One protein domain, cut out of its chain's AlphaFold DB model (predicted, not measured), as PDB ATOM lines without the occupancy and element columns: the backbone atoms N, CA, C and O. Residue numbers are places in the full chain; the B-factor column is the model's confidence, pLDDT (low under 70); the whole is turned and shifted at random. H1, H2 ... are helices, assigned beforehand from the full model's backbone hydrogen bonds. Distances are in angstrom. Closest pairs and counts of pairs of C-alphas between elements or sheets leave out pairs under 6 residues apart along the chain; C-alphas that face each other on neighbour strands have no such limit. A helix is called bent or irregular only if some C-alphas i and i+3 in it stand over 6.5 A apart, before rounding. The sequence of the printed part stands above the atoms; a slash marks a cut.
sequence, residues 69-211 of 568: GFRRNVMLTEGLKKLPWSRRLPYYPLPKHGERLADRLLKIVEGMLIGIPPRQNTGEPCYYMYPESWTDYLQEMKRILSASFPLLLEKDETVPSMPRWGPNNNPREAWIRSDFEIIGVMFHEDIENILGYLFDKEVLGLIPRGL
ATOM      1  N   GLY A  69     -14.641  -3.979 -56.894       49.28
ATOM      2  CA  GLY A  69     -13.571  -3.468 -56.037       49.28
ATOM      3  C   GLY A  69     -14.072  -2.629 -54.860       49.28
ATOM      4  O   GLY A  69     -13.465  -2.660 -53.797       49.28
ATOM      5  N   PHE A  70     -15.199  -1.926 -55.000       45.88
ATOM      6  CA  PHE A  70     -15.718  -1.025 -53.971       45.88
ATOM      7  C   PHE A  70     -16.375  -1.794 -52.822       45.88
ATOM      8  O   PHE A  70     -16.074  -1.526 -51.669       45.88
ATOM      9  N   ARG A  71     -17.208  -2.803 -53.109       53.56
ATOM     10  CA  ARG A  71     -17.899  -3.603 -52.075       53.56
ATOM     11  C   ARG A  71     -16.930  -4.468 -51.262       53.56
ATOM     12  O   ARG A  71     -17.041  -4.550 -50.042       53.56
ATOM     13  N   ARG A  72     -15.938  -5.043 -51.945       51.91
ATOM     14  CA  ARG A  72     -14.850  -5.815 -51.341       51.91
ATOM     15  C   ARG A  72     -13.910  -4.934 -50.526       51.91
ATOM     16  O   ARG A  72     -13.595  -5.281 -49.394       51.91
ATOM     17  N   ASN A  73     -13.539  -3.766 -51.057       47.31
ATOM     18  CA  ASN A  73     -12.833  -2.777 -50.261       47.31
ATOM     19  C   ASN A  73     -13.700  -2.288 -49.111       47.31
ATOM     20  O   ASN A  73     -13.120  -2.014 -48.095       47.31
ATOM     21  N   VAL A  74     -15.029  -2.213 -49.177       49.34
ATOM     22  CA  VAL A  74     -15.851  -1.801 -48.025       49.34
ATOM     23  C   VAL A  74     -15.911  -2.879 -46.946       49.34
ATOM     24  O   VAL A  74     -15.742  -2.527 -45.792       49.34
ATOM     25  N   MET A  75     -16.070  -4.167 -47.266       48.75
ATOM     26  CA  MET A  75     -16.035  -5.220 -46.233       48.75
ATOM     27  C   MET A  75     -14.644  -5.375 -45.611       48.75
ATOM     28  O   MET A  75     -14.525  -5.404 -44.389       48.75
ATOM     29  N   LEU A  76     -13.588  -5.362 -46.433       48.78
ATOM     30  CA  LEU A  76     -12.214  -5.338 -45.932       48.78
ATOM     31  C   LEU A  76     -11.941  -4.033 -45.179       48.78
ATOM     32  O   LEU A  76     -11.482  -4.074 -44.056       48.78
ATOM     33  N   THR A  77     -12.289  -2.865 -45.718       45.38
ATOM     34  CA  THR A  77     -12.030  -1.554 -45.093       45.38
ATOM     35  C   THR A  77     -12.873  -1.324 -43.846       45.38
ATOM     36  O   THR A  77     -12.365  -0.690 -42.942       45.38
ATOM     37  N   GLU A  78     -14.113  -1.800 -43.735       45.50
ATOM     38  CA  GLU A  78     -14.922  -1.688 -42.506       45.50
ATOM     39  C   GLU A  78     -14.475  -2.701 -41.442       45.50
ATOM     40  O   GLU A  78     -14.401  -2.330 -40.272       45.50
ATOM     41  N   GLY A  79     -14.048  -3.911 -41.837       46.56
ATOM     42  CA  GLY A  79     -13.308  -4.821 -40.952       46.56
ATOM     43  C   GLY A  79     -11.943  -4.254 -40.514       46.56
ATOM     44  O   GLY A  79     -11.524  -4.419 -39.371       46.56
ATOM     45  N   LEU A  80     -11.275  -3.491 -41.388       47.69
ATOM     46  CA  LEU A  80      -9.961  -2.875 -41.157       47.69
ATOM     47  C   LEU A  80     -10.029  -1.508 -40.444       47.69
ATOM     48  O   LEU A  80      -9.065  -1.124 -39.783       47.69
ATOM     49  N   LYS A  81     -11.126  -0.742 -40.547       42.78
ATOM     50  CA  LYS A  81     -11.153   0.691 -40.178       42.78
ATOM     51  C   LYS A  81     -11.181   0.990 -38.692       42.78
ATOM     52  O   LYS A  81     -11.141   2.173 -38.351       42.78
ATOM     53  N   LYS A  82     -11.267   0.010 -37.787       46.12
ATOM     54  CA  LYS A  82     -11.563   0.360 -36.390       46.12
ATOM     55  C   LYS A  82     -10.558   0.012 -35.311       46.12
ATOM     56  O   LYS A  82     -10.631   0.686 -34.284       46.12
ATOM     57  N   LEU A  83      -9.605  -0.908 -35.467       42.78
ATOM     58  CA  LEU A  83      -8.781  -1.284 -34.305       42.78
ATOM     59  C   LEU A  83      -7.321  -1.610 -34.690       42.78
ATOM     60  O   LEU A  83      -7.090  -2.655 -35.298       42.78
ATOM     61  N   PRO A  84      -6.326  -0.758 -34.341       54.53
ATOM     62  CA  PRO A  84      -4.923  -1.188 -34.236       54.53
ATOM     63  C   PRO A  84      -4.788  -2.409 -33.306       54.53
ATOM     64  O   PRO A  84      -5.674  -2.634 -32.485       54.53
ATOM     65  N   TRP A  85      -3.690  -3.175 -33.391       52.28
ATOM     66  CA  TRP A  85      -3.430  -4.356 -32.536       52.28
ATOM     67  C   TRP A  85      -3.683  -4.084 -31.047       52.28
ATOM     68  O   TRP A  85      -4.381  -4.847 -30.382       52.28
ATOM     69  N   SER A  86      -3.251  -2.911 -30.576       48.88
ATOM     70  CA  SER A  86      -3.486  -2.386 -29.223       48.88
ATOM     71  C   SER A  86      -4.957  -2.200 -28.833       48.88
ATOM     72  O   SER A  86      -5.258  -1.896 -27.685       48.88
ATOM     73  N   ARG A  87      -5.890  -2.332 -29.777       46.41
ATOM     74  CA  ARG A  87      -7.335  -2.320 -29.550       46.41
ATOM     75  C   ARG A  87      -8.034  -3.630 -29.931       46.41
ATOM     76  O   ARG A  87      -9.184  -3.792 -29.540       46.41
ATOM     77  N   ARG A  88      -7.378  -4.535 -30.672       55.53
ATOM     78  CA  ARG A  88      -7.878  -5.897 -30.959       55.53
ATOM     79  C   ARG A  88      -7.597  -6.849 -29.796       55.53
ATOM     80  O   ARG A  88      -8.445  -7.661 -29.463       55.53
ATOM     81  N   LEU A  89      -6.459  -6.669 -29.126       53.47
ATOM     82  CA  LEU A  89      -6.108  -7.337 -27.871       53.47
ATOM     83  C   LEU A  89      -5.664  -6.276 -26.855       53.47
ATOM     84  O   LEU A  89      -4.471  -6.096 -26.615       53.47
ATOM     85  N   PRO A  90      -6.613  -5.504 -26.296       44.12
ATOM     86  CA  PRO A  90      -6.320  -4.268 -25.569       44.12
ATOM     87  C   PRO A  90      -5.556  -4.439 -24.249       44.12
ATOM     88  O   PRO A  90      -5.231  -3.437 -23.614       44.12
ATOM     89  N   TYR A  91      -5.260  -5.670 -23.831       44.78
ATOM     90  CA  TYR A  91      -4.716  -5.970 -22.507       44.78
ATOM     91  C   TYR A  91      -3.219  -6.270 -22.471       44.78
ATOM     92  O   TYR A  91      -2.671  -6.448 -21.389       44.78
ATOM     93  N   TYR A  92      -2.531  -6.255 -23.612       49.53
ATOM     94  CA  TYR A  92      -1.154  -6.734 -23.664       49.53
ATOM     95  C   TYR A  92      -0.295  -5.843 -24.587       49.53
ATOM     96  O   TYR A  92      -0.609  -5.666 -25.768       49.53
ATOM     97  N   PRO A  93       0.789  -5.227 -24.085       52.69
ATOM     98  CA  PRO A  93       1.767  -4.540 -24.919       52.69
ATOM     99  C   PRO A  93       2.687  -5.560 -25.603       52.69
ATOM    100  O   PRO A  93       3.393  -6.324 -24.950       52.69
ATOM    101  N   LEU A  94       2.713  -5.563 -26.935       57.09
ATOM    102  CA  LEU A  94       3.565  -6.467 -27.705       57.09
ATOM    103  C   LEU A  94       5.023  -5.986 -27.748       57.09
ATOM    104  O   LEU A  94       5.298  -4.807 -28.001       57.09
ATOM    105  N   PRO A  95       6.000  -6.906 -27.677       70.69
ATOM    106  CA  PRO A  95       7.299  -6.659 -28.273       70.69
ATOM    107  C   PRO A  95       7.109  -6.396 -29.773       70.69
ATOM    108  O   PRO A  95       6.449  -7.172 -30.463       70.69
ATOM    109  N   LYS A  96       7.767  -5.361 -30.315       77.31
ATOM    110  CA  LYS A  96       7.696  -4.961 -31.743       77.31
ATOM    111  C   LYS A  96       7.931  -6.092 -32.760       77.31
ATOM    112  O   LYS A  96       7.739  -5.873 -33.950       77.31
ATOM    113  N   HIS A  97       8.455  -7.240 -32.336       76.94
ATOM    114  CA  HIS A  97       8.649  -8.419 -33.178       76.94
ATOM    115  C   HIS A  97       7.362  -9.246 -33.332       76.94
ATOM    116  O   HIS A  97       7.018  -9.588 -34.459       76.94
ATOM    117  N   GLY A  98       6.614  -9.482 -32.245       74.12
ATOM    118  CA  GLY A  98       5.349 -10.225 -32.280       74.12
ATOM    119  C   GLY A  98       4.286  -9.529 -33.136       74.12
ATOM    120  O   GLY A  98       3.648 -10.176 -33.959       74.12
ATOM    121  N   GLU A  99       4.190  -8.194 -33.048       77.00
ATOM    122  CA  GLU A  99       3.318  -7.392 -33.927       77.00
ATOM    123  C   GLU A  99       3.639  -7.596 -35.408       77.00
ATOM    124  O   GLU A  99       2.735  -7.777 -36.213       77.00
ATOM    125  N   ARG A 100       4.926  -7.585 -35.780       81.75
ATOM    126  CA  ARG A 100       5.344  -7.737 -37.184       81.75
ATOM    127  C   ARG A 100       5.035  -9.121 -37.727       81.75
ATOM    128  O   ARG A 100       4.696  -9.247 -38.895       81.75
ATOM    129  N   LEU A 101       5.201 -10.143 -36.896       76.88
ATOM    130  CA  LEU A 101       4.940 -11.528 -37.259       76.88
ATOM    131  C   LEU A 101       3.439 -11.753 -37.495       76.88
ATOM    132  O   LEU A 101       3.054 -12.313 -38.519       76.88
ATOM    133  N   ALA A 102       2.604 -11.243 -36.590       75.88
ATOM    134  CA  ALA A 102       1.156 -11.321 -36.717       75.88
ATOM    135  C   ALA A 102       0.636 -10.484 -37.906       75.88
ATOM    136  O   ALA A 102      -0.162 -10.967 -38.703       75.88
ATOM    137  N   ASP A 103       1.162  -9.271 -38.098       81.38
ATOM    138  CA  ASP A 103       0.867  -8.418 -39.259       81.38
ATOM    139  C   ASP A 103       1.294  -9.070 -40.586       81.38
ATOM    140  O   ASP A 103       0.567  -9.009 -41.576       81.38
ATOM    141  N   ARG A 104       2.447  -9.754 -40.620       82.56
ATOM    142  CA  ARG A 104       2.903 -10.494 -41.806       82.56
ATOM    143  C   ARG A 104       1.943 -11.625 -42.166       82.56
ATOM    144  O   ARG A 104       1.607 -11.759 -43.339       82.56
ATOM    145  N   LEU A 105       1.503 -12.418 -41.189       79.56
ATOM    146  CA  LEU A 105       0.538 -13.493 -41.421       79.56
ATOM    147  C   LEU A 105      -0.800 -12.962 -41.927       79.56
ATOM    148  O   LEU A 105      -1.299 -13.461 -42.930       79.56
ATOM    149  N   LEU A 106      -1.346 -11.927 -41.284       80.44
ATOM    150  CA  LEU A 106      -2.609 -11.326 -41.709       80.44
ATOM    151  C   LEU A 106      -2.511 -10.772 -43.133       80.44
ATOM    152  O   LEU A 106      -3.401 -11.014 -43.937       80.44
ATOM    153  N   LYS A 107      -1.385 -10.158 -43.510       83.75
ATOM    154  CA  LYS A 107      -1.143  -9.730 -44.899       83.75
ATOM    155  C   LYS A 107      -1.098 -10.887 -45.894       83.75
ATOM    156  O   LYS A 107      -1.582 -10.739 -47.015       83.75
ATOM    157  N   ILE A 108      -0.523 -12.032 -45.513       79.69
ATOM    158  CA  ILE A 108      -0.560 -13.242 -46.350       79.69
ATOM    159  C   ILE A 108      -2.017 -13.701 -46.509       79.69
ATOM    160  O   ILE A 108      -2.440 -13.976 -47.628       79.69
ATOM    161  N   VAL A 109      -2.811 -13.698 -45.434       80.56
ATOM    162  CA  VAL A 109      -4.244 -14.054 -45.458       80.56
ATOM    163  C   VAL A 109      -5.062 -13.102 -46.322       80.56
ATOM    164  O   VAL A 109      -5.826 -13.542 -47.178       80.56
ATOM    165  N   GLU A 110      -4.848 -11.800 -46.193       80.56
ATOM    166  CA  GLU A 110      -5.485 -10.786 -47.032       80.56
ATOM    167  C   GLU A 110      -5.133 -10.970 -48.518       80.56
ATOM    168  O   GLU A 110      -6.002 -10.848 -49.387       80.56
ATOM    169  N   GLY A 111      -3.875 -11.324 -48.811       79.12
ATOM    170  CA  GLY A 111      -3.410 -11.679 -50.152       79.12
ATOM    171  C   GLY A 111      -3.999 -12.994 -50.684       79.12
ATOM    172  O   GLY A 111      -4.176 -13.143 -51.892       79.12
ATOM    173  N   MET A 112      -4.359 -13.925 -49.800       75.50
ATOM    174  CA  MET A 112      -5.012 -15.191 -50.152       75.50
ATOM    175  C   MET A 112      -6.499 -15.022 -50.482       75.50
ATOM    176  O   MET A 112      -7.006 -15.699 -51.376       75.50
ATOM    177  N   LEU A 113      -7.193 -14.093 -49.818       72.94
ATOM    178  CA  LEU A 113      -8.634 -13.849 -49.994       72.94
ATOM    179  C   LEU A 113      -8.972 -13.028 -51.255       72.94
ATOM    180  O   LEU A 113     -10.109 -12.593 -51.463       72.94
ATOM    181  N   ILE A 114      -7.995 -12.822 -52.142       72.69
ATOM    182  CA  ILE A 114      -8.187 -12.234 -53.467       72.69
ATOM    183  C   ILE A 114      -8.613 -13.316 -54.462       72.69
ATOM    184  O   ILE A 114      -7.850 -13.678 -55.347       72.69
ATOM    185  N   GLY A 115      -9.839 -13.829 -54.354       62.94
ATOM    186  CA  GLY A 115     -10.322 -14.833 -55.306       62.94
ATOM    187  C   GLY A 115     -10.274 -14.328 -56.760       62.94
ATOM    188  O   GLY A 115     -10.748 -13.224 -57.057       62.94
ATOM    189  N   ILE A 116      -9.697 -15.124 -57.670       61.72
ATOM    190  CA  ILE A 116      -9.855 -14.927 -59.119       61.72
ATOM    191  C   ILE A 116     -11.123 -15.668 -59.536       61.72
ATOM    192  O   ILE A 116     -11.230 -16.850 -59.218       61.72
ATOM    193  N   PRO A 117     -12.041 -15.053 -60.294       59.12
ATOM    194  CA  PRO A 117     -13.063 -15.824 -60.983       59.12
ATOM    195  C   PRO A 117     -12.386 -16.637 -62.102       59.12
ATOM    196  O   PRO A 117     -11.912 -16.034 -63.073       59.12
ATOM    197  N   PRO A 118     -12.299 -17.979 -62.038       58.16
ATOM    198  CA  PRO A 118     -11.904 -18.733 -63.205       58.16
ATOM    199  C   PRO A 118     -13.016 -18.565 -64.241       58.16
ATOM    200  O   PRO A 118     -14.208 -18.638 -63.939       58.16
ATOM    201  N   ARG A 119     -12.630 -18.352 -65.497       53.72
ATOM    202  CA  ARG A 119     -13.563 -18.546 -66.605       53.72
ATOM    203  C   ARG A 119     -13.835 -20.043 -66.709       53.72
ATOM    204  O   ARG A 119     -13.040 -20.764 -67.305       53.72
ATOM    205  N   GLN A 120     -14.925 -20.512 -66.115       55.06
ATOM    206  CA  GLN A 120     -15.491 -21.816 -66.443       55.06
ATOM    207  C   GLN A 120     -16.708 -21.633 -67.353       55.06
ATOM    208  O   GLN A 120     -17.469 -20.677 -67.222       55.06
ATOM    209  N   ASN A 121     -16.884 -22.572 -68.284       54.81
ATOM    210  CA  ASN A 121     -17.986 -22.607 -69.255       54.81
ATOM    211  C   ASN A 121     -19.372 -22.841 -68.611       54.81
ATOM    212  O   ASN A 121     -20.365 -22.920 -69.326       54.81
ATOM    213  N   THR A 122     -19.447 -22.971 -67.284       58.22
ATOM    214  CA  THR A 122     -20.644 -23.328 -66.503       58.22
ATOM    215  C   THR A 122     -21.470 -22.126 -66.030       58.22
ATOM    216  O   THR A 122     -22.464 -22.309 -65.339       58.22
ATOM    217  N   GLY A 123     -21.113 -20.900 -66.428       75.56
ATOM    218  CA  GLY A 123     -21.956 -19.706 -66.268       75.56
ATOM    219  C   GLY A 123     -21.832 -18.972 -64.929       75.56
ATOM    220  O   GLY A 123     -21.981 -17.752 -64.917       75.56
ATOM    221  N   GLU A 124     -21.475 -19.649 -63.835       77.31
ATOM    222  CA  GLU A 124     -21.256 -18.996 -62.536       77.31
ATOM    223  C   GLU A 124     -19.762 -18.850 -62.191       77.31
ATOM    224  O   GLU A 124     -18.999 -19.815 -62.296       77.31
ATOM    225  N   PRO A 125     -19.304 -17.654 -61.768       81.56
ATOM    226  CA  PRO A 125     -17.939 -17.463 -61.302       81.56
ATOM    227  C   PRO A 125     -17.747 -18.179 -59.962       81.56
ATOM    228  O   PRO A 125     -18.363 -17.814 -58.961       81.56
ATOM    229  N   CYS A 126     -16.863 -19.173 -59.928       83.62
ATOM    230  CA  CYS A 126     -16.403 -19.766 -58.678       83.62
ATOM    231  C   CYS A 126     -15.153 -19.044 -58.148       83.62
ATOM    232  O   CYS A 126     -14.523 -18.251 -58.837       83.62
ATOM    233  N   TYR A 127     -14.818 -19.258 -56.886       87.06
ATOM    234  CA  TYR A 127     -13.717 -18.604 -56.192       87.06
ATOM    235  C   TYR A 127     -12.941 -19.674 -55.433       87.06
ATOM    236  O   TYR A 127     -13.527 -20.554 -54.809       87.06
ATOM    237  N   TYR A 128     -11.621 -19.621 -55.495       87.19
ATOM    238  CA  TYR A 128     -10.735 -20.524 -54.767       87.19
ATOM    239  C   TYR A 128      -9.513 -19.745 -54.293       87.19
ATOM    240  O   TYR A 128      -9.262 -18.618 -54.736       87.19
ATOM    241  N   MET A 129      -8.768 -20.334 -53.365       85.06
ATOM    242  CA  MET A 129      -7.570 -19.719 -52.817       85.06
ATOM    243  C   MET A 129      -6.368 -20.012 -53.720       85.06
ATOM    244  O   MET A 129      -6.228 -21.123 -54.234       85.06
ATOM    245  N   TYR A 130      -5.471 -19.039 -53.902       85.00
ATOM    246  CA  TYR A 130      -4.224 -19.270 -54.635       85.00
ATOM    247  C   TYR A 130      -3.384 -20.359 -53.948       85.00
ATOM    248  O   TYR A 130      -2.989 -20.174 -52.792       85.00
ATOM    249  N   PRO A 131      -3.073 -21.480 -54.628       84.69
ATOM    250  CA  PRO A 131      -2.297 -22.567 -54.033       84.69
ATOM    251  C   PRO A 131      -0.903 -22.137 -53.566       84.69
ATOM    252  O   PRO A 131      -0.394 -22.660 -52.574       84.69
ATOM    253  N   GLU A 132      -0.291 -21.183 -54.265       84.31
ATOM    254  CA  GLU A 132       1.018 -20.633 -53.926       84.31
ATOM    255  C   GLU A 132       0.938 -19.861 -52.604       84.31
ATOM    256  O   GLU A 132       1.657 -20.175 -51.657       84.31
ATOM    257  N   SER A 133      -0.023 -18.941 -52.488       84.62
ATOM    258  CA  SER A 133      -0.230 -18.152 -51.269       84.62
ATOM    259  C   SER A 133      -0.643 -19.019 -50.073       84.62
ATOM    260  O   SER A 133      -0.201 -18.770 -48.954       84.62
ATOM    261  N   TRP A 134      -1.420 -20.082 -50.308       88.38
ATOM    262  CA  TRP A 134      -1.738 -21.080 -49.283       88.38
ATOM    263  C   TRP A 134      -0.498 -21.816 -48.769       88.38
ATOM    264  O   TRP A 134      -0.375 -22.083 -47.573       88.38
ATOM    265  N   THR A 135       0.432 -22.145 -49.665       88.56
ATOM    266  CA  THR A 135       1.684 -22.815 -49.297       88.56
ATOM    267  C   THR A 135       2.547 -21.903 -48.428       88.56
ATOM    268  O   THR A 135       3.029 -22.348 -47.384       88.56
ATOM    269  N   ASP A 136       2.657 -20.623 -48.798       87.44
ATOM    270  CA  ASP A 136       3.369 -19.605 -48.016       87.44
ATOM    271  C   ASP A 136       2.759 -19.443 -46.615       87.44
ATOM    272  O   ASP A 136       3.476 -19.433 -45.611       87.44
ATOM    273  N   TYR A 137       1.426 -19.390 -46.529       91.00
ATOM    274  CA  TYR A 137       0.705 -19.355 -45.258       91.00
ATOM    275  C   TYR A 137       0.979 -20.586 -44.396       91.00
ATOM    276  O   TYR A 137       1.351 -20.452 -43.229       91.00
ATOM    277  N   LEU A 138       0.821 -21.792 -44.952       89.81
ATOM    278  CA  LEU A 138       1.034 -23.027 -44.202       89.81
ATOM    279  C   LEU A 138       2.467 -23.118 -43.687       89.81
ATOM    280  O   LEU A 138       2.687 -23.607 -42.578       89.81
ATOM    281  N   GLN A 139       3.439 -22.671 -44.479       90.44
ATOM    282  CA  GLN A 139       4.834 -22.645 -44.071       90.44
ATOM    283  C   GLN A 139       5.060 -21.660 -42.921       90.44
ATOM    284  O   GLN A 139       5.702 -22.026 -41.934       90.44
ATOM    285  N   GLU A 140       4.504 -20.453 -43.007       89.19
ATOM    286  CA  GLU A 140       4.649 -19.431 -41.971       89.19
ATOM    287  C   GLU A 140       3.943 -19.834 -40.667       89.19
ATOM    288  O   GLU A 140       4.540 -19.761 -39.592       89.19
ATOM    289  N   MET A 141       2.724 -20.372 -40.739       91.12
ATOM    290  CA  MET A 141       2.023 -20.888 -39.561       91.12
ATOM    291  C   MET A 141       2.732 -22.090 -38.941       91.12
ATOM    292  O   MET A 141       2.897 -22.136 -37.724       91.12
ATOM    293  N   LYS A 142       3.221 -23.048 -39.745       92.50
ATOM    294  CA  LYS A 142       4.024 -24.169 -39.224       92.50
ATOM    295  C   LYS A 142       5.280 -23.670 -38.529       92.50
ATOM    296  O   LYS A 142       5.641 -24.206 -37.485       92.50
ATOM    297  N   ARG A 143       5.937 -22.654 -39.090       90.44
ATOM    298  CA  ARG A 143       7.130 -22.036 -38.507       90.44
ATOM    299  C   ARG A 143       6.819 -21.427 -37.143       90.44
ATOM    300  O   ARG A 143       7.563 -21.660 -36.195       90.44
ATOM    301  N   ILE A 144       5.715 -20.693 -37.040       90.44
ATOM    302  CA  ILE A 144       5.281 -20.037 -35.804       90.44
ATOM    303  C   ILE A 144       4.891 -21.073 -34.759       90.44
ATOM    304  O   ILE A 144       5.435 -21.038 -33.660       90.44
ATOM    305  N   LEU A 145       4.044 -22.040 -35.109       92.38
ATOM    306  CA  LEU A 145       3.637 -23.103 -34.192       92.38
ATOM    307  C   LEU A 145       4.828 -23.963 -33.743       92.38
ATOM    308  O   LEU A 145       4.935 -24.257 -32.561       92.38
ATOM    309  N   SER A 146       5.773 -24.288 -34.632       92.88
ATOM    310  CA  SER A 146       6.981 -25.049 -34.259       92.88
ATOM    311  C   SER A 146       7.897 -24.265 -33.317       92.88
ATOM    312  O   SER A 146       8.460 -24.844 -32.394       92.88
ATOM    313  N   ALA A 147       8.039 -22.950 -33.521       91.94
ATOM    314  CA  ALA A 147       8.802 -22.097 -32.609       91.94
ATOM    315  C   ALA A 147       8.081 -21.886 -31.266       91.94
ATOM    316  O   ALA A 147       8.730 -21.728 -30.238       91.94
ATOM    317  N   SER A 148       6.746 -21.907 -31.285       92.94
ATOM    318  CA  SER A 148       5.886 -21.742 -30.110       92.94
ATOM    319  C   SER A 148       5.794 -23.012 -29.266       92.94
ATOM    320  O   SER A 148       5.644 -22.929 -28.056       92.94
ATOM    321  N   PHE A 149       5.899 -24.186 -29.896       95.00
ATOM    322  CA  PHE A 149       5.720 -25.493 -29.268       95.00
ATOM    323  C   PHE A 149       6.531 -25.695 -27.976       95.00
ATOM    324  O   PHE A 149       5.913 -25.993 -26.956       95.00
ATOM    325  N   PRO A 150       7.869 -25.510 -27.949       94.44
ATOM    326  CA  PRO A 150       8.636 -25.708 -26.717       94.44
ATOM    327  C   PRO A 150       8.249 -24.713 -25.614       94.44
ATOM    328  O   PRO A 150       8.274 -25.071 -24.444       94.44
ATOM    329  N   LEU A 151       7.846 -23.495 -25.989       94.56
ATOM    330  CA  LEU A 151       7.454 -22.436 -25.055       94.56
ATOM    331  C   LEU A 151       6.066 -22.685 -24.450       94.56
ATOM    332  O   LEU A 151       5.839 -22.380 -23.286       94.56
ATOM    333  N   LEU A 152       5.141 -23.247 -25.231       94.25
ATOM    334  CA  LEU A 152       3.838 -23.690 -24.731       94.25
ATOM    335  C   LEU A 152       3.987 -24.912 -23.823       94.25
ATOM    336  O   LEU A 152       3.369 -24.958 -22.766       94.25
ATOM    337  N   LEU A 153       4.862 -25.855 -24.185       95.31
ATOM    338  CA  LEU A 153       5.133 -27.040 -23.374       95.31
ATOM    339  C   LEU A 153       5.761 -26.684 -22.016       95.31
ATOM    340  O   LEU A 153       5.392 -27.272 -21.008       95.31
ATOM    341  N   GLU A 154       6.667 -25.702 -21.974       95.44
ATOM    342  CA  GLU A 154       7.237 -25.180 -20.721       95.44
ATOM    343  C   GLU A 154       6.164 -24.583 -19.795       95.44
ATOM    344  O   GLU A 154       6.297 -24.641 -18.573       95.44
ATOM    345  N   LYS A 155       5.082 -24.045 -20.371       95.25
ATOM    346  CA  LYS A 155       3.953 -23.447 -19.647       95.25
ATOM    347  C   LYS A 155       2.808 -24.427 -19.350       95.25
ATOM    348  O   LYS A 155       1.803 -23.990 -18.806       95.25
ATOM    349  N   ASP A 156       2.954 -25.712 -19.689       95.69
ATOM    350  CA  ASP A 156       1.890 -26.732 -19.613       95.69
ATOM    351  C   ASP A 156       0.616 -26.340 -20.395       95.69
ATOM    352  O   ASP A 156      -0.518 -26.618 -20.011       95.69
ATOM    353  N   GLU A 157       0.809 -25.647 -21.518       96.56
ATOM    354  CA  GLU A 157      -0.255 -25.121 -22.369       96.56
ATOM    355  C   GLU A 157      -0.426 -25.963 -23.640       96.56
ATOM    356  O   GLU A 157       0.533 -26.478 -24.229       96.56
ATOM    357  N   THR A 158      -1.666 -26.091 -24.113       94.38
ATOM    358  CA  THR A 158      -1.967 -26.870 -25.320       94.38
ATOM    359  C   THR A 158      -1.590 -26.120 -26.592       94.38
ATOM    360  O   THR A 158      -1.857 -24.932 -26.746       94.38
ATOM    361  N   VAL A 159      -1.032 -26.832 -27.567       92.62
ATOM    362  CA  VAL A 159      -0.697 -26.241 -28.865       92.62
ATOM    363  C   VAL A 159      -1.973 -26.098 -29.693       92.62
ATOM    364  O   VAL A 159      -2.648 -27.105 -29.926       92.62
ATOM    365  N   PRO A 160      -2.314 -24.887 -30.168       92.69
ATOM    366  CA  PRO A 160      -3.511 -24.694 -30.967       92.69
ATOM    367  C   PRO A 160      -3.407 -25.457 -32.293       92.69
ATOM    368  O   PRO A 160      -2.341 -25.534 -32.914       92.69
ATOM    369  N   SER A 161      -4.524 -26.028 -32.741       92.88
ATOM    370  CA  SER A 161      -4.595 -26.734 -34.021       92.88
ATOM    371  C   SER A 161      -4.490 -25.773 -35.203       92.88
ATOM    372  O   SER A 161      -4.989 -24.656 -35.140       92.88
ATOM    373  N   MET A 162      -3.903 -26.223 -36.314       92.25
ATOM    374  CA  MET A 162      -3.839 -25.435 -37.550       92.25
ATOM    375  C   MET A 162      -5.256 -25.118 -38.084       92.25
ATOM    376  O   MET A 162      -6.051 -26.058 -38.205       92.25
ATOM    377  N   PRO A 163      -5.554 -23.861 -38.478       91.06
ATOM    378  CA  PRO A 163      -6.816 -23.499 -39.120       91.06
ATOM    379  C   PRO A 163      -7.035 -24.297 -40.400       91.06
ATOM    380  O   PRO A 163      -6.090 -24.543 -41.158       91.06
ATOM    381  N   ARG A 164      -8.283 -24.692 -40.654       91.38
ATOM    382  CA  ARG A 164      -8.656 -25.465 -41.845       91.38
ATOM    383  C   ARG A 164      -9.327 -24.564 -42.873       91.38
ATOM    384  O   ARG A 164     -10.209 -23.790 -42.530       91.38
ATOM    385  N   TRP A 165      -8.945 -24.694 -44.142       89.88
ATOM    386  CA  TRP A 165      -9.641 -24.017 -45.236       89.88
ATOM    387  C   TRP A 165     -10.835 -24.842 -45.716       89.88
ATOM    388  O   TRP A 165     -10.689 -25.771 -46.520       89.88
ATOM    389  N   GLY A 166     -12.016 -24.512 -45.199       88.00
ATOM    390  CA  GLY A 166     -13.241 -25.241 -45.499       88.00
ATOM    391  C   GLY A 166     -13.222 -26.696 -44.992       88.00
ATOM    392  O   GLY A 166     -12.330 -27.104 -44.241       88.00
ATOM    393  N   PRO A 167     -14.196 -27.515 -45.412       83.50
ATOM    394  CA  PRO A 167     -14.421 -28.859 -44.872       83.50
ATOM    395  C   PRO A 167     -13.281 -29.834 -45.185       83.50
ATOM    396  O   PRO A 167     -12.893 -30.643 -44.343       83.50
ATOM    397  N   ASN A 168     -12.718 -29.738 -46.393       90.00
ATOM    398  CA  ASN A 168     -11.689 -30.656 -46.884       90.00
ATOM    399  C   ASN A 168     -10.260 -30.140 -46.671       90.00
ATOM    400  O   ASN A 168      -9.307 -30.815 -47.060       90.00
ATOM    401  N   ASN A 169     -10.100 -28.941 -46.096       91.88
ATOM    402  CA  ASN A 169      -8.811 -28.263 -45.964       91.88
ATOM    403  C   ASN A 169      -8.030 -28.188 -47.296       91.88
ATOM    404  O   ASN A 169      -6.818 -28.410 -47.340       91.88
ATOM    405  N   ASN A 170      -8.742 -27.937 -48.401       90.19
ATOM    406  CA  ASN A 170      -8.187 -27.948 -49.751       90.19
ATOM    407  C   ASN A 170      -8.301 -26.553 -50.393       90.19
ATOM    408  O   ASN A 170      -9.401 -26.155 -50.775       90.19
ATOM    409  N   PRO A 171      -7.192 -25.817 -50.597       88.38
ATOM    410  CA  PRO A 171      -7.228 -24.458 -51.154       88.38
ATOM    411  C   PRO A 171      -7.737 -24.407 -52.603       88.38
ATOM    412  O   PRO A 171      -8.179 -23.358 -53.063       88.38
ATOM    413  N   ARG A 172      -7.674 -25.537 -53.326       88.75
ATOM    414  CA  ARG A 172      -8.135 -25.666 -54.718       88.75
ATOM    415  C   ARG A 172      -9.631 -25.939 -54.830       88.75
ATOM    416  O   ARG A 172     -10.141 -26.024 -55.944       88.75
ATOM    417  N   GLU A 173     -10.314 -26.140 -53.707       90.06
ATOM    418  CA  GLU A 173     -11.761 -26.293 -53.706       90.06
ATOM    419  C   GLU A 173     -12.405 -24.981 -54.157       90.06
ATOM    420  O   GLU A 173     -12.095 -23.905 -53.641       90.06
ATOM    421  N   ALA A 174     -13.241 -25.084 -55.187       88.31
ATOM    422  CA  ALA A 174     -13.918 -23.952 -55.786       88.31
ATOM    423  C   ALA A 174     -15.270 -23.755 -55.103       88.31
ATOM    424  O   ALA A 174     -16.073 -24.680 -55.017       88.31
ATOM    425  N   TRP A 175     -15.514 -22.533 -54.659       87.00
ATOM    426  CA  TRP A 175     -16.697 -22.138 -53.915       87.00
ATOM    427  C   TRP A 175     -17.487 -21.106 -54.709       87.00
ATOM    428  O   TRP A 175     -16.913 -20.306 -55.451       87.00
ATOM    429  N   ILE A 176     -18.805 -21.084 -54.544       88.38
ATOM    430  CA  ILE A 176     -19.583 -19.927 -54.990       88.38
ATOM    431  C   ILE A 176     -19.204 -18.711 -54.143       88.38
ATOM    432  O   ILE A 176     -18.651 -18.834 -53.049       88.38
ATOM    433  N   ARG A 177     -19.500 -17.515 -54.650       84.81
ATOM    434  CA  ARG A 177     -19.074 -16.259 -54.025       84.81
ATOM    435  C   ARG A 177     -19.425 -16.157 -52.538       84.81
ATOM    436  O   ARG A 177     -18.565 -15.791 -51.745       84.81
ATOM    437  N   SER A 178     -20.674 -16.451 -52.182       85.12
ATOM    438  CA  SER A 178     -21.158 -16.364 -50.800       85.12
ATOM    439  C   SER A 178     -20.384 -17.294 -49.876       85.12
ATOM    440  O   SER A 178     -19.959 -16.889 -48.801       85.12
ATOM    441  N   ASP A 179     -20.152 -18.522 -50.327       87.62
ATOM    442  CA  ASP A 179     -19.515 -19.558 -49.522       87.62
ATOM    443  C   ASP A 179     -18.022 -19.264 -49.362       87.62
ATOM    444  O   ASP A 179     -17.479 -19.417 -48.274       87.62
ATOM    445  N   PHE A 180     -17.378 -18.740 -50.410       88.88
ATOM    446  CA  PHE A 180     -16.000 -18.255 -50.335       88.88
ATOM    447  C   PHE A 180     -15.848 -17.103 -49.337       88.88
ATOM    448  O   PHE A 180     -14.890 -17.085 -48.569       88.88
ATOM    449  N   GLU A 181     -16.776 -16.138 -49.341       85.88
ATOM    450  CA  GLU A 181     -16.764 -15.020 -48.392       85.88
ATOM    451  C   GLU A 181     -16.941 -15.539 -46.951       85.88
ATOM    452  O   GLU A 181     -16.138 -15.190 -46.090       85.88
ATOM    453  N   ILE A 182     -17.901 -16.436 -46.696       83.25
ATOM    454  CA  ILE A 182     -18.136 -17.025 -45.364       83.25
ATOM    455  C   ILE A 182     -16.913 -17.811 -44.873       83.25
ATOM    456  O   ILE A 182     -16.411 -17.544 -43.781       83.25
ATOM    457  N   ILE A 183     -16.403 -18.743 -45.686       85.75
ATOM    458  CA  ILE A 183     -15.221 -19.552 -45.349       85.75
ATOM    459  C   ILE A 183     -14.003 -18.648 -45.142       85.75
ATOM    460  O   ILE A 183     -13.220 -18.868 -44.222       85.75
ATOM    461  N   GLY A 184     -13.872 -17.596 -45.956       88.44
ATOM    462  CA  GLY A 184     -12.818 -16.600 -45.838       88.44
ATOM    463  C   GLY A 184     -12.799 -15.901 -44.485       88.44
ATOM    464  O   GLY A 184     -11.728 -15.769 -43.890       88.44
ATOM    465  N   VAL A 185     -13.964 -15.484 -43.979       83.81
ATOM    466  CA  VAL A 185     -14.023 -14.820 -42.671       83.81
ATOM    467  C   VAL A 185     -13.838 -15.812 -41.522       83.81
ATOM    468  O   VAL A 185     -13.082 -15.507 -40.605       83.81
ATOM    469  N   MET A 186     -14.429 -17.011 -41.589       84.44
ATOM    470  CA  MET A 186     -14.211 -18.050 -40.569       84.44
ATOM    471  C   MET A 186     -12.729 -18.418 -40.439       84.44
ATOM    472  O   MET A 186     -12.174 -18.474 -39.347       84.44
ATOM    473  N   PHE A 187     -12.059 -18.609 -41.575       88.50
ATOM    474  CA  PHE A 187     -10.637 -18.915 -41.609       88.50
ATOM    475  C   PHE A 187      -9.780 -17.774 -41.039       88.50
ATOM    476  O   PHE A 187      -8.790 -18.020 -40.351       88.50
ATOM    477  N   HIS A 188     -10.161 -16.522 -41.301       87.06
ATOM    478  CA  HIS A 188      -9.499 -15.355 -40.723       87.06
ATOM    479  C   HIS A 188      -9.671 -15.295 -39.198       87.06
ATOM    480  O   HIS A 188      -8.704 -15.043 -38.482       87.06
ATOM    481  N   GLU A 189     -10.879 -15.559 -38.701       85.25
ATOM    482  CA  GLU A 189     -11.191 -15.606 -37.271       85.25
ATOM    483  C   GLU A 189     -10.392 -16.697 -36.548       85.25
ATOM    484  O   GLU A 189      -9.777 -16.421 -35.519       85.25
ATOM    485  N   ASP A 190     -10.296 -17.903 -37.116       87.81
ATOM    486  CA  ASP A 190      -9.463 -18.982 -36.567       87.81
ATOM    487  C   ASP A 190      -7.993 -18.549 -36.424       87.81
ATOM    488  O   ASP A 190      -7.338 -18.843 -35.421       87.81
ATOM    489  N   ILE A 191      -7.458 -17.815 -37.402       88.69
ATOM    490  CA  ILE A 191      -6.083 -17.302 -37.351       88.69
ATOM    491  C   ILE A 191      -5.931 -16.245 -36.260       88.69
ATOM    492  O   ILE A 191      -4.967 -16.300 -35.493       88.69
ATOM    493  N   GLU A 192      -6.860 -15.292 -36.173       85.88
ATOM    494  CA  GLU A 192      -6.839 -14.271 -35.124       85.88
ATOM    495  C   GLU A 192      -6.941 -14.901 -33.730       85.88
ATOM    496  O   GLU A 192      -6.197 -14.497 -32.837       85.88
ATOM    497  N   ASN A 193      -7.758 -15.941 -33.561       85.38
ATOM    498  CA  ASN A 193      -7.886 -16.688 -32.310       85.38
ATOM    499  C   ASN A 193      -6.580 -17.380 -31.918       85.38
ATOM    500  O   ASN A 193      -6.147 -17.279 -30.771       85.38
ATOM    501  N   ILE A 194      -5.908 -18.043 -32.862       90.94
ATOM    502  CA  ILE A 194      -4.616 -18.690 -32.598       90.94
ATOM    503  C   ILE A 194      -3.553 -17.659 -32.243       90.94
ATOM    504  O   ILE A 194      -2.813 -17.844 -31.279       90.94
ATOM    505  N   LEU A 195      -3.466 -16.568 -33.002       88.88
ATOM    506  CA  LEU A 195      -2.500 -15.510 -32.723       88.88
ATOM    507  C   LEU A 195      -2.790 -14.834 -31.385       88.88
ATOM    508  O   LEU A 195      -1.855 -14.567 -30.636       88.88
ATOM    509  N   GLY A 196      -4.065 -14.616 -31.063       85.12
ATOM    510  CA  GLY A 196      -4.509 -14.093 -29.779       85.12
ATOM    511  C   GLY A 196      -4.173 -15.025 -28.618       85.12
ATOM    512  O   GLY A 196      -3.669 -14.558 -27.605       85.12
ATOM    513  N   TYR A 197      -4.345 -16.336 -28.792       90.44
ATOM    514  CA  TYR A 197      -3.953 -17.342 -27.804       90.44
ATOM    515  C   TYR A 197      -2.435 -17.374 -27.585       90.44
ATOM    516  O   TYR A 197      -1.962 -17.246 -26.458       90.44
ATOM    517  N   LEU A 198      -1.640 -17.476 -28.657       91.19
ATOM    518  CA  LEU A 198      -0.172 -17.459 -28.557       91.19
ATOM    519  C   LEU A 198       0.347 -16.163 -27.923       91.19
ATOM    520  O   LEU A 198       1.426 -16.131 -27.324       91.19
ATOM    521  N   PHE A 199      -0.412 -15.089 -28.090       86.00
ATOM    522  CA  PHE A 199      -0.117 -13.804 -27.509       86.00
ATOM    523  C   PHE A 199      -0.473 -13.705 -26.026       86.00
ATOM    524  O   PHE A 199       0.365 -13.252 -25.253       86.00
ATOM    525  N   ASP A 200      -1.660 -14.168 -25.632       86.81
ATOM    526  CA  ASP A 200      -2.095 -14.280 -24.236       86.81
ATOM    527  C   ASP A 200      -1.087 -15.087 -23.406       86.81
ATOM    528  O   ASP A 200      -0.764 -14.742 -22.273       86.81
ATOM    529  N   LYS A 201      -0.481 -16.107 -24.023       92.19
ATOM    530  CA  LYS A 201       0.579 -16.918 -23.413       92.19
ATOM    531  C   LYS A 201       1.980 -16.320 -23.532       92.19
ATOM    532  O   LYS A 201       2.948 -16.987 -23.176       92.19
ATOM    533  N   GLU A 202       2.129 -15.092 -24.022       92.25
ATOM    534  CA  GLU A 202       3.404 -14.374 -24.198       92.25
ATOM    535  C   GLU A 202       4.446 -15.116 -25.063       92.25
ATOM    536  O   GLU A 202       5.640 -14.812 -25.034       92.25
ATOM    537  N   VAL A 203       4.017 -16.088 -25.870       91.94
ATOM    538  CA  VAL A 203       4.916 -16.969 -26.628       91.94
ATOM    539  C   VAL A 203       5.483 -16.260 -27.856       91.94
ATOM    540  O   VAL A 203       6.670 -16.379 -28.159       91.94
ATOM    541  N   LEU A 204       4.669 -15.440 -28.533       86.12
ATOM    542  CA  LEU A 204       5.086 -14.716 -29.744       86.12
ATOM    543  C   LEU A 204       6.257 -13.751 -29.506       86.12
ATOM    544  O   LEU A 204       7.039 -13.488 -30.419       86.12
ATOM    545  N   GLY A 205       6.387 -13.217 -28.288       85.88
ATOM    546  CA  GLY A 205       7.471 -12.306 -27.915       85.88
ATOM    547  C   GLY A 205       8.837 -12.984 -27.793       85.88
ATOM    548  O   GLY A 205       9.863 -12.316 -27.939       85.88
ATOM    549  N   LEU A 206       8.840 -14.297 -27.554       86.75
ATOM    550  CA  LEU A 206      10.024 -15.109 -27.276       86.75
ATOM    551  C   LEU A 206      10.554 -15.839 -28.520       86.75
ATOM    552  O   LEU A 206      11.649 -16.400 -28.483       86.75
ATOM    553  N   ILE A 207       9.820 -15.799 -29.637       86.31
ATOM    554  CA  ILE A 207      10.265 -16.391 -30.901       86.31
ATOM    555  C   ILE A 207      11.559 -15.685 -31.365       86.31
ATOM    556  O   ILE A 207      11.586 -14.454 -31.482       86.31
ATOM    557  N   PRO A 208      12.656 -16.423 -31.641       83.88
ATOM    558  CA  PRO A 208      13.925 -15.811 -32.013       83.88
ATOM    559  C   PRO A 208      13.832 -14.982 -33.303       83.88
ATOM    560  O   PRO A 208      13.487 -15.493 -34.369       83.88
ATOM    561  N   ARG A 209      14.287 -13.720 -33.242       75.81
ATOM    562  CA  ARG A 209      14.350 -12.786 -34.392       75.81
ATOM    563  C   ARG A 209      15.164 -13.312 -35.582       75.81
ATOM    564  O   ARG A 209      15.028 -12.819 -36.697       75.81
ATOM    565  N   GLY A 210      16.031 -14.300 -35.350       69.06
ATOM    566  CA  GLY A 210      16.849 -14.938 -36.383       69.06
ATOM    567  C   GLY A 210      16.044 -15.702 -37.439       69.06
ATOM    568  O   GLY A 210      16.575 -15.946 -38.520       69.06
ATOM    569  N   LEU A 211      14.771 -16.025 -37.174       59.59
ATOM    570  CA  LEU A 211      13.912 -16.677 -38.164       59.59
ATOM    571  C   LEU A 211      13.448 -15.748 -39.303       59.59
ATOM    572  O   LEU A 211      13.029 -16.249 -40.344       59.59
TER     573      LEU A 211
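Overview. This is residues 69 to 211 of the 568 residues of an uncharacterized protein of Sphaerobolus stellatus (strain SS14) (UniProt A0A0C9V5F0). Three long helices, H3, H4 and H5, run lengthwise as a loose bundle, their centres making a triangle, while the short helices H1 and H2 are strung out beside it and touch no helix. The long loop of residues 113 to 130 folds back beyond one end of the bundle. The printed part has 143 residues with five named helices, H1 to H5 in order, and no named strand, and its class is all helix. It is compact by its radius of gyration of the C-alphas, 16.6 A, yet elongated, spanning 54 by 31 by 24 A.

Along the chain. Find C-alpha 69 at (-13.571, -3.468, -56.037), where H1 begins; it runs to residue 80. H2 is residues 85 to 88. H3, residues 96 to 112, is 24.6 A long. H4, residues 131 to 154, covers 34.7 A; it has a kink of 31 degrees near residue 148 and is only just irregular, C-alphas 147 and 150 being 6.9 A apart. H5, residues 177 to 200, covers 34.3 A and ends at C-alpha 200, (-2.095, -14.280, -24.236).

Arrangement. Look first at the bundle, three helices grouped together. H3 and H4 form a helical hairpin: residues 105 to 112 touch residues 133 to 141, opposite ways at a shallow tilt of 32 degrees, the closest C-alphas being Met 112 and Ser 133, 5.7 A apart. H5 is close but not clearly touching H3, with the closest C-alphas, Ala 102 and Leu 195, at 6.8 A. H5 is likewise close but not clearly touching H4, at 7.6 A between the C-alphas of Ser 148 and Leu 198. H1 is apart from H3, H4 and H5. In H1 and H5 each O i to N i+4 pair is within hydrogen-bond range, against 12 of 13 in H3 and 18 of 20 in H4; H2 is too short for such a pair.

Size, cuts and confidence. The C-alphas farthest apart, Asn 121 and Glu 154, are 54.8 A apart. The printed part has no cut. The links H3 to H4 and H4 to H5 are long, and residues 77 to 84 stand free. Look for pLDDT under 70 at residues 69 to 94, 115 to 122 and 210 to 211.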